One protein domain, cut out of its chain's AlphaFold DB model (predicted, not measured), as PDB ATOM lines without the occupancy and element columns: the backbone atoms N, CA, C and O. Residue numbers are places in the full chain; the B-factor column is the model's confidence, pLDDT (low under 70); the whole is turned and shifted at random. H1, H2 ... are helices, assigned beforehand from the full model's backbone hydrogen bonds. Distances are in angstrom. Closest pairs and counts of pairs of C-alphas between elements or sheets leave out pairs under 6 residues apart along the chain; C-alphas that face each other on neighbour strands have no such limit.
ATOM      1  N   SER A  21      19.814 -13.210  -1.375       92.75
ATOM      2  CA  SER A  21      18.427 -13.147  -1.848       92.75
ATOM      3  C   SER A  21      18.120 -14.187  -2.926       92.75
ATOM      4  O   SER A  21      16.969 -14.569  -3.097       92.75
ATOM      5  N   LEU A  22      19.128 -14.629  -3.685       95.06
ATOM      6  CA  LEU A  22      18.966 -15.719  -4.647       95.06
ATOM      7  C   LEU A  22      18.914 -17.064  -3.917       95.06
ATOM      8  O   LEU A  22      18.039 -17.877  -4.198       95.06
ATOM      9  N   LEU A  23      19.812 -17.268  -2.950       95.00
ATOM     10  CA  LEU A  23      19.818 -18.457  -2.104       95.00
ATOM     11  C   LEU A  23      18.484 -18.615  -1.365       95.00
ATOM     12  O   LEU A  23      17.879 -19.678  -1.456       95.00
ATOM     13  N   SER A  24      17.996 -17.566  -0.694       93.75
ATOM     14  CA  SER A  24      16.729 -17.613   0.042       93.75
ATOM     15  C   SER A  24      15.554 -17.953  -0.875       93.75
ATOM     16  O   SER A  24      14.790 -18.863  -0.569       93.75
ATOM     17  N   LYS A  25      15.456 -17.305  -2.045       93.19
ATOM     18  CA  LYS A  25      14.423 -17.594  -3.054       93.19
ATOM     19  C   LYS A  25      14.458 -19.043  -3.533       93.19
ATOM     20  O   LYS A  25      13.406 -19.655  -3.676       93.19
ATOM     21  N   ASN A  26      15.644 -19.594  -3.766       94.56
ATOM     22  CA  ASN A  26      15.782 -20.980  -4.209       94.56
ATOM     23  C   ASN A  26      15.425 -21.974  -3.097       94.56
ATOM     24  O   ASN A  26      14.827 -23.006  -3.379       94.56
ATOM     25  N   VAL A  27      15.761 -21.666  -1.840       92.69
ATOM     26  CA  VAL A  27      15.404 -22.508  -0.689       92.69
ATOM     27  C   VAL A  27      13.887 -22.564  -0.513       92.69
ATOM     28  O   VAL A  27      13.338 -23.659  -0.418       92.69
ATOM     29  N   ILE A  28      13.192 -21.418  -0.523       93.94
ATOM     30  CA  ILE A  28      11.738 -21.386  -0.283       93.94
ATOM     31  C   ILE A  28      10.922 -22.052  -1.400       93.94
ATOM     32  O   ILE A  28       9.827 -22.527  -1.137       93.94
ATOM     33  N   GLN A  29      11.453 -22.143  -2.627       93.81
ATOM     34  CA  GLN A  29      10.794 -22.848  -3.740       93.81
ATOM     35  C   GLN A  29      10.592 -24.348  -3.479       93.81
ATOM     36  O   GLN A  29       9.779 -24.974  -4.155       93.81
ATOM     37  N   GLY A  30      11.329 -24.936  -2.530       93.69
ATOM     38  CA  GLY A  30      11.170 -26.334  -2.130       93.69
ATOM     39  C   GLY A  30      10.056 -26.592  -1.110       93.69
ATOM     40  O   GLY A  30       9.839 -27.750  -0.759       93.69
ATOM     41  N   PHE A  31       9.377 -25.552  -0.621       93.94
ATOM     42  CA  PHE A  31       8.358 -25.641   0.426       93.94
ATOM     43  C   PHE A  31       6.994 -25.171  -0.084       93.94
ATOM     44  O   PHE A  31       6.906 -24.397  -1.039       93.94
ATOM     45  N   ASP A  32       5.925 -25.618   0.577       93.62
ATOM     46  CA  ASP A  32       4.602 -25.028   0.375       93.62
ATOM     47  C   ASP A  32       4.614 -23.563   0.871       93.62
ATOM     48  O   ASP A  32       5.153 -23.306   1.955       93.62
ATOM     49  N   PRO A  33       4.050 -22.592   0.124       88.50
ATOM     50  CA  PRO A  33       3.976 -21.195   0.556       88.50
ATOM     51  C   PRO A  33       3.313 -20.978   1.924       88.50
ATOM     52  O   PRO A  33       3.612 -19.986   2.581       88.50
ATOM     53  N   GLU A  34       2.439 -21.883   2.372       88.81
ATOM     54  CA  GLU A  34       1.815 -21.816   3.701       88.81
ATOM     55  C   GLU A  34       2.754 -22.278   4.831       88.81
ATOM     56  O   GLU A  34       2.482 -22.045   6.008       88.81
ATOM     57  N   GLN A  35       3.869 -22.936   4.496       89.62
ATOM     58  CA  GLN A  35       4.820 -23.515   5.452       89.62
ATOM     59  C   GLN A  35       6.084 -22.675   5.649       89.62
ATOM     60  O   GLN A  35       6.848 -22.934   6.581       89.62
ATOM     61  N   VAL A  36       6.339 -21.699   4.774       92.44
ATOM     62  CA  VAL A  36       7.565 -20.900   4.800       92.44
ATOM     63  C   VAL A  36       7.276 -19.427   4.551       92.44
ATOM     64  O   VAL A  36       6.525 -19.056   3.657       92.44
ATOM     65  N   VAL A  37       7.944 -18.566   5.315       90.56
ATOM     66  CA  VAL A  37       7.930 -17.119   5.107       90.56
ATOM     67  C   VAL A  37       9.358 -16.619   4.932       90.56
ATOM     68  O   VAL A  37      10.276 -17.057   5.626       90.56
ATOM     69  N   MET A  38       9.559 -15.705   3.983       91.94
ATOM     70  CA  MET A  38      10.833 -15.013   3.806       91.94
ATOM     71  C   MET A  38      10.733 -13.617   4.411       91.94
ATOM     72  O   MET A  38       9.956 -12.789   3.941       91.94
ATOM     73  N   MET A  39      11.562 -13.345   5.414       93.00
ATOM     74  CA  MET A  39      11.764 -12.008   5.967       93.00
ATOM     75  C   MET A  39      13.101 -11.443   5.493       93.00
ATOM     76  O   MET A  39      14.097 -12.165   5.441       93.00
ATOM     77  N   SER A  40      13.121 -10.157   5.148       92.56
ATOM     78  CA  SER A  40      14.328  -9.435   4.737       92.56
ATOM     79  C   SER A  40      14.667  -8.367   5.769       92.56
ATOM     80  O   SER A  40      13.787  -7.597   6.138       92.56
ATOM     81  N   GLU A  41      15.931  -8.283   6.189       91.88
ATOM     82  CA  GLU A  41      16.421  -7.200   7.061       91.88
ATOM     83  C   GLU A  41      16.224  -5.825   6.399       91.88
ATOM     84  O   GLU A  41      15.809  -4.887   7.061       91.88
ATOM     85  N   ASP A  42      16.356  -5.736   5.069       89.38
ATOM     86  CA  ASP A  42      16.064  -4.518   4.294       89.38
ATOM     87  C   ASP A  42      14.627  -3.979   4.483       89.38
ATOM     88  O   ASP A  42      14.342  -2.836   4.134       89.38
ATOM     89  N   SER A  43      13.687  -4.784   4.995       92.19
ATOM     90  CA  SER A  43      12.332  -4.322   5.331       92.19
ATOM     91  C   SER A  43      12.259  -3.564   6.661       92.19
ATOM     92  O   SER A  43      11.208  -3.017   6.977       92.19
ATOM     93  N   TYR A  44      13.360  -3.518   7.410       94.06
ATOM     94  CA  TYR A  44      13.481  -2.921   8.738       94.06
ATOM     95  C   TYR A  44      14.364  -1.669   8.735       94.06
ATOM     96  O   TYR A  44      14.926  -1.317   9.765       94.06
ATOM     97  N   TYR A  45      14.498  -0.964   7.607       92.38
ATOM     98  CA  TYR A  45      15.097   0.372   7.637       92.38
ATOM     99  C   TYR A  45      14.259   1.317   8.503       92.38
ATOM    100  O   TYR A  45      13.034   1.363   8.375       92.38
ATOM    101  N   ASN A  46      14.936   2.118   9.325       90.62
ATOM    102  CA  ASN A  46      14.305   3.151  10.136       90.62
ATOM    103  C   ASN A  46      13.466   4.098   9.271       90.62
ATOM    104  O   ASN A  46      13.910   4.568   8.215       90.62
ATOM    105  N   ASP A  47      12.255   4.400   9.741       86.88
ATOM    106  CA  ASP A  47      11.335   5.274   9.026       86.88
ATOM    107  C   ASP A  47      11.885   6.710   8.929       86.88
ATOM    108  O   ASP A  47      12.316   7.327   9.904       86.88
ATOM    109  N   GLN A  48      11.837   7.266   7.720       86.00
ATOM    110  CA  GLN A  48      12.288   8.617   7.398       86.00
ATOM    111  C   GLN A  48      11.139   9.526   6.947       86.00
ATOM    112  O   GLN A  48      11.385  10.582   6.346       86.00
ATOM    113  N   LEU A  49       9.878   9.151   7.200       85.00
ATOM    114  CA  LEU A  49       8.705   9.950   6.839       85.00
ATOM    115  C   LEU A  49       8.813  11.399   7.339       85.00
ATOM    116  O   LEU A  49       8.477  12.320   6.593       85.00
ATOM    117  N   ASN A  50       9.404  11.613   8.518       87.12
ATOM    118  CA  ASN A  50       9.595  12.936   9.128       87.12
ATOM    119  C   ASN A  50      10.788  13.745   8.574       87.12
ATOM    120  O   ASN A  50      10.985  14.895   8.962       87.12
ATOM    121  N   MET A  51      11.597  13.178   7.674       88.75
ATOM    122  CA  MET A  51      12.774  13.839   7.096       88.75
ATOM    123  C   MET A  51      12.456  14.467   5.735       88.75
ATOM    124  O   MET A  51      11.772  13.874   4.897       88.75
ATOM    125  N   SER A  52      13.019  15.648   5.469       91.50
ATOM    126  CA  SER A  52      13.015  16.238   4.126       91.50
ATOM    127  C   SER A  52      13.843  15.397   3.148       91.50
ATOM    128  O   SER A  52      14.777  14.700   3.543       91.50
ATOM    129  N   LYS A  53      13.580  15.515   1.840       87.19
ATOM    130  CA  LYS A  53      14.353  14.806   0.802       87.19
ATOM    131  C   LYS A  53      15.866  15.053   0.907       87.19
ATOM    132  O   LYS A  53      16.647  14.128   0.715       87.19
ATOM    133  N   ALA A  54      16.277  16.281   1.228       91.38
ATOM    134  CA  ALA A  54      17.687  16.624   1.406       91.38
ATOM    135  C   ALA A  54      18.316  15.867   2.584       91.38
ATOM    136  O   ALA A  54      19.432  15.381   2.457       91.38
ATOM    137  N   GLN A  55      17.587  15.718   3.693       88.12
ATOM    138  CA  GLN A  55      18.046  14.950   4.850       88.12
ATOM    139  C   GLN A  55      18.091  13.447   4.555       88.12
ATOM    140  O   GLN A  55      19.072  12.806   4.909       88.12
ATOM    141  N   ARG A  56      17.091  12.894   3.852       87.19
ATOM    142  CA  ARG A  56      17.078  11.469   3.459       87.19
ATOM    143  C   ARG A  56      18.276  11.081   2.591       87.19
ATOM    144  O   ARG A  56      18.795   9.979   2.707       87.19
ATOM    145  N   ASN A  57      18.734  11.997   1.736       86.19
ATOM    146  CA  ASN A  57      19.914  11.786   0.893       86.19
ATOM    147  C   ASN A  57      21.235  11.730   1.682       86.19
ATOM    148  O   ASN A  57      22.243  11.310   1.122       86.19
ATOM    149  N   LEU A  58      21.251  12.188   2.938       87.38
ATOM    150  CA  LEU A  58      22.428  12.138   3.809       87.38
ATOM    151  C   LEU A  58      22.465  10.869   4.669       87.38
ATOM    152  O   LEU A  58      23.460  10.637   5.354       87.38
ATOM    153  N   THR A  59      21.403  10.061   4.654       84.69
ATOM    154  CA  THR A  59      21.347   8.827   5.433       84.69
ATOM    155  C   THR A  59      22.338   7.807   4.884       84.69
ATOM    156  O   THR A  59      22.314   7.469   3.700       84.69
ATOM    157  N   ASN A  60      23.188   7.285   5.766       87.06
ATOM    158  CA  ASN A  60      24.048   6.151   5.465       87.06
ATOM    159  C   ASN A  60      23.306   4.841   5.765       87.06
ATOM    160  O   ASN A  60      23.222   4.437   6.922       87.06
ATOM    161  N   TYR A  61      22.785   4.188   4.729       84.00
ATOM    162  CA  TYR A  61      22.043   2.926   4.850       84.00
ATOM    163  C   TYR A  61      22.927   1.722   5.209       84.00
ATOM    164  O   TYR A  61      22.406   0.702   5.644       84.00
ATOM    165  N   ASP A  62      24.251   1.849   5.085       83.12
ATOM    166  CA  ASP A  62      25.202   0.805   5.483       83.12
ATOM    167  C   ASP A  62      25.585   0.892   6.974       83.12
ATOM    168  O   ASP A  62      26.363   0.075   7.471       83.12
ATOM    169  N   HIS A  63      25.090   1.901   7.703       86.19
ATOM    170  CA  HIS A  63      25.339   2.024   9.135       86.19
ATOM    171  C   HIS A  63      24.400   1.094   9.925       86.19
ATOM    172  O   HIS A  63      23.210   1.072   9.619       86.19
ATOM    173  N   PRO A  64      24.871   0.389  10.974       81.94
ATOM    174  CA  PRO A  64      24.012  -0.453  11.816       81.94
ATOM    175  C   PRO A  64      22.758   0.272  12.333       81.94
ATOM    176  O   PRO A  64      21.659  -0.259  12.245       81.94
ATOM    177  N   ASP A  65      22.909   1.528  12.761       86.12
ATOM    178  CA  ASP A  65      21.805   2.385  13.232       86.12
ATOM    179  C   ASP A  65      20.768   2.758  12.150       86.12
ATOM    180  O   ASP A  65      19.779   3.425  12.449       86.12
ATOM    181  N   ALA A  66      20.975   2.397  10.881       88.75
ATOM    182  CA  ALA A  66      19.966   2.589   9.841       88.75
ATOM    183  C   ALA A  66      18.816   1.573   9.947       88.75
ATOM    184  O   ALA A  66      17.772   1.795   9.332       88.75
ATOM    185  N   MET A  67      18.996   0.499  10.720       91.94
ATOM    186  CA  MET A  67      18.029  -0.581  10.897       91.94
ATOM    187  C   MET A  67      17.312  -0.500  12.249       91.94
ATOM    188  O   MET A  67      17.907  -0.153  13.269       91.94
ATOM    189  N   ASP A  68      16.040  -0.886  12.258       94.56
ATOM    190  CA  ASP A  68      15.223  -1.102  13.450       94.56
ATOM    191  C   ASP A  68      15.316  -2.575  13.884       94.56
ATOM    192  O   ASP A  68      14.430  -3.406  13.648       94.56
ATOM    193  N   HIS A  69      16.455  -2.929  14.488       93.62
ATOM    194  CA  HIS A  69      16.684  -4.287  14.993       93.62
ATOM    195  C   HIS A  69      15.772  -4.650  16.166       93.62
ATOM    196  O   HIS A  69      15.531  -5.834  16.396       93.62
ATOM    197  N   GLU A  70      15.246  -3.660  16.889       94.88
ATOM    198  CA  GLU A  70      14.313  -3.892  17.988       94.88
ATOM    199  C   GLU A  70      12.959  -4.373  17.454       94.88
ATOM    200  O   GLU A  70      12.469  -5.418  17.886       94.88
ATOM    201  N   LEU A  71      12.404  -3.702  16.441       95.12
ATOM    202  CA  LEU A  71      11.191  -4.154  15.757       95.12
ATOM    203  C   LEU A  71      11.388  -5.520  15.085       95.12
ATOM    204  O   LEU A  71      10.518  -6.391  15.162       95.12
ATOM    205  N   MET A  72      12.542  -5.738  14.447       95.44
ATOM    206  CA  MET A  72      12.870  -7.032  13.841       95.44
ATOM    207  C   MET A  72      12.881  -8.158  14.880       95.44
ATOM    208  O   MET A  72      12.301  -9.219  14.632       95.44
ATOM    209  N   ALA A  73      13.498  -7.935  16.044       94.94
ATOM    210  CA  ALA A  73      13.511  -8.903  17.136       94.94
ATOM    211  C   ALA A  73      12.090  -9.202  17.637       94.94
ATOM    212  O   ALA A  73      11.723 -10.371  17.739       94.94
ATOM    213  N   GLN A  74      11.263  -8.170  17.838       96.12
ATOM    214  CA  GLN A  74       9.863  -8.332  18.249       96.12
ATOM    215  C   GLN A  74       9.065  -9.195  17.261       96.12
ATOM    216  O   GLN A  74       8.330 -10.094  17.671       96.12
ATOM    217  N   HIS A  75       9.227  -8.974  15.953       94.88
ATOM    218  CA  HIS A  75       8.554  -9.786  14.937       94.88
ATOM    219  C   HIS A  75       9.054 -11.237  14.913       94.88
ATOM    220  O   HIS A  75       8.249 -12.158  14.777       94.88
ATOM    221  N   ILE A  76      10.361 -11.466  15.071       93.44
ATOM    222  CA  ILE A  76      10.930 -12.819  15.139       93.44
ATOM    223  C   ILE A  76      10.409 -13.569  16.373       93.44
ATOM    224  O   ILE A  76      10.039 -14.738  16.265       93.44
ATOM    225  N   GLU A  77      10.344 -12.907  17.529       93.56
ATOM    226  CA  GLU A  77       9.808 -13.481  18.767       93.56
ATOM    227  C   GLU A  77       8.316 -13.819  18.645       93.56
ATOM    228  O   GLU A  77       7.902 -14.917  19.025       93.56
ATOM    229  N   ALA A  78       7.518 -12.925  18.054       92.38
ATOM    230  CA  ALA A  78       6.101 -13.169  17.790       92.38
ATOM    231  C   ALA A  78       5.900 -14.390  16.876       92.38
ATOM    232  O   ALA A  78       5.117 -15.289  17.196       92.38
ATOM    233  N   LEU A  79       6.669 -14.481  15.785       90.00
ATOM    234  CA  LEU A  79       6.620 -15.625  14.873       90.00
ATOM    235  C   LEU A  79       7.046 -16.923  15.561       90.00
ATOM    236  O   LEU A  79       6.376 -17.940  15.397       90.00
ATOM    237  N   ALA A  80       8.104 -16.896  16.375       89.31
ATOM    238  CA  ALA A  80       8.536 -18.053  17.159       89.31
ATOM    239  C   ALA A  80       7.457 -18.529  18.152       89.31
ATOM    240  O   ALA A  80       7.369 -19.723  18.439       89.31
ATOM    241  N   ALA A  81       6.611 -17.615  18.636       90.44
ATOM    242  CA  ALA A  81       5.459 -17.904  19.489       90.44
ATOM    243  C   ALA A  81       4.186 -18.315  18.714       90.44
ATOM    244  O   ALA A  81       3.146 -18.551  19.335       90.44
ATOM    245  N   GLY A  82       4.239 -18.407  17.379       86.62
ATOM    246  CA  GLY A  82       3.091 -18.742  16.532       86.62
ATOM    247  C   GLY A  82       2.076 -17.606  16.380       86.62
ATOM    248  O   GLY A  82       0.900 -17.864  16.126       86.62
TER     249      GLY A  82
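This is residues 21 to 82 of the 85 residues of a protein of Oceanospirillaceae bacterium (UniProt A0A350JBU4). What shape do these coordinates draw? H4, the longest helix, and H1 lie wide of each other on opposite sides of an unnamed run, residues 36 to 40, which leads into the short helix H2 in the middle; a short helix, H3, sits far off towards one end. The frame is open and drawn out, and residues 29 to 35 stick out at one end and residues 49 to 55, of which 53 to 55 belong to H3, at the other. What is it made of? The printed part has 62 residues with four named helices, in the order H1, H2, H3, H4, and no named strand; its class is all helix, though only 28 of the 62 residues are in named elements. How large and how dense is it? It is loose, with a radius of gyration of the C-alphas of 15.3 A, and elongated, spanning 44 by 27 by 18 A.

What does the longest helix touch? H4, residues 69 to 80, touches H2, residues 41 to 44, with 4 pairs of C-alphas within 8 A. The closest C-alphas of the two are those of Tyr 44 and Met 72, 6.6 A apart, and H4 touches H2 with residues 69 to 72 alone. From centre to centre the two helices are 11.9 A apart. How do the other two helices stand? H1, residues 21 to 28, touches no helix and is apart from H2 and from H4. H3, residues 53 to 56, touches no helix either and is apart from H1, from H2 and from H4. What do the backbone N and O atoms show? In H1 and H4 every pair of O of residue i and N of residue i+4 is within hydrogen-bond range. H2 and H3, with 4 residues each, are too short for such a pair, but in each the 1 pair of O of residue i and N of residue i+3 is within range.

Where does the longest helix run? H4 has 12 residues, from His 69, with its C-alpha at (16.684, -4.287, 14.993), to Ala 80, with its C-alpha at (8.536, -18.053, 17.159), and its first and last C-alphas are 16.1 A apart. Where is the short helix that it touches? H2 runs from Glu 41 to Tyr 44, and C-alpha 44 is at (13.481, -2.921, 8.738). Where are the remaining helices? H1 runs from Ser 21, with its C-alpha at (18.427, -13.147, -1.848), to Ile 28, 10.7 A from first to last C-alpha. H3 runs from Lys 53, with its C-alpha at (14.353, 14.806, 0.802), to Arg 56.

How far does the whole reach? The two C-alphas farthest apart are those of Asp 32 and Ala 54, 43.7 A, and both residues belong to stretches that stand free. Without residues 29 to 35 and 49 to 55 the body has 48 residues, spans 36 by 27 by 15 A and has a radius of gyration of 13.2 A. Which links are long, and is the backbone cut? The links from H1 to H2 and from H3 to H4 are long, with 12 residues each, and the link from H2 to H3 is short, with 8 residues. The printed part has no cut between residues 21 and 82, and its first and last C-alphas, those of Ser 21 and Gly 82, are 24.6 A apart. Where is the model's confidence low? No printed residue is under 70, and the mean pLDDT of the printed part is 90.7.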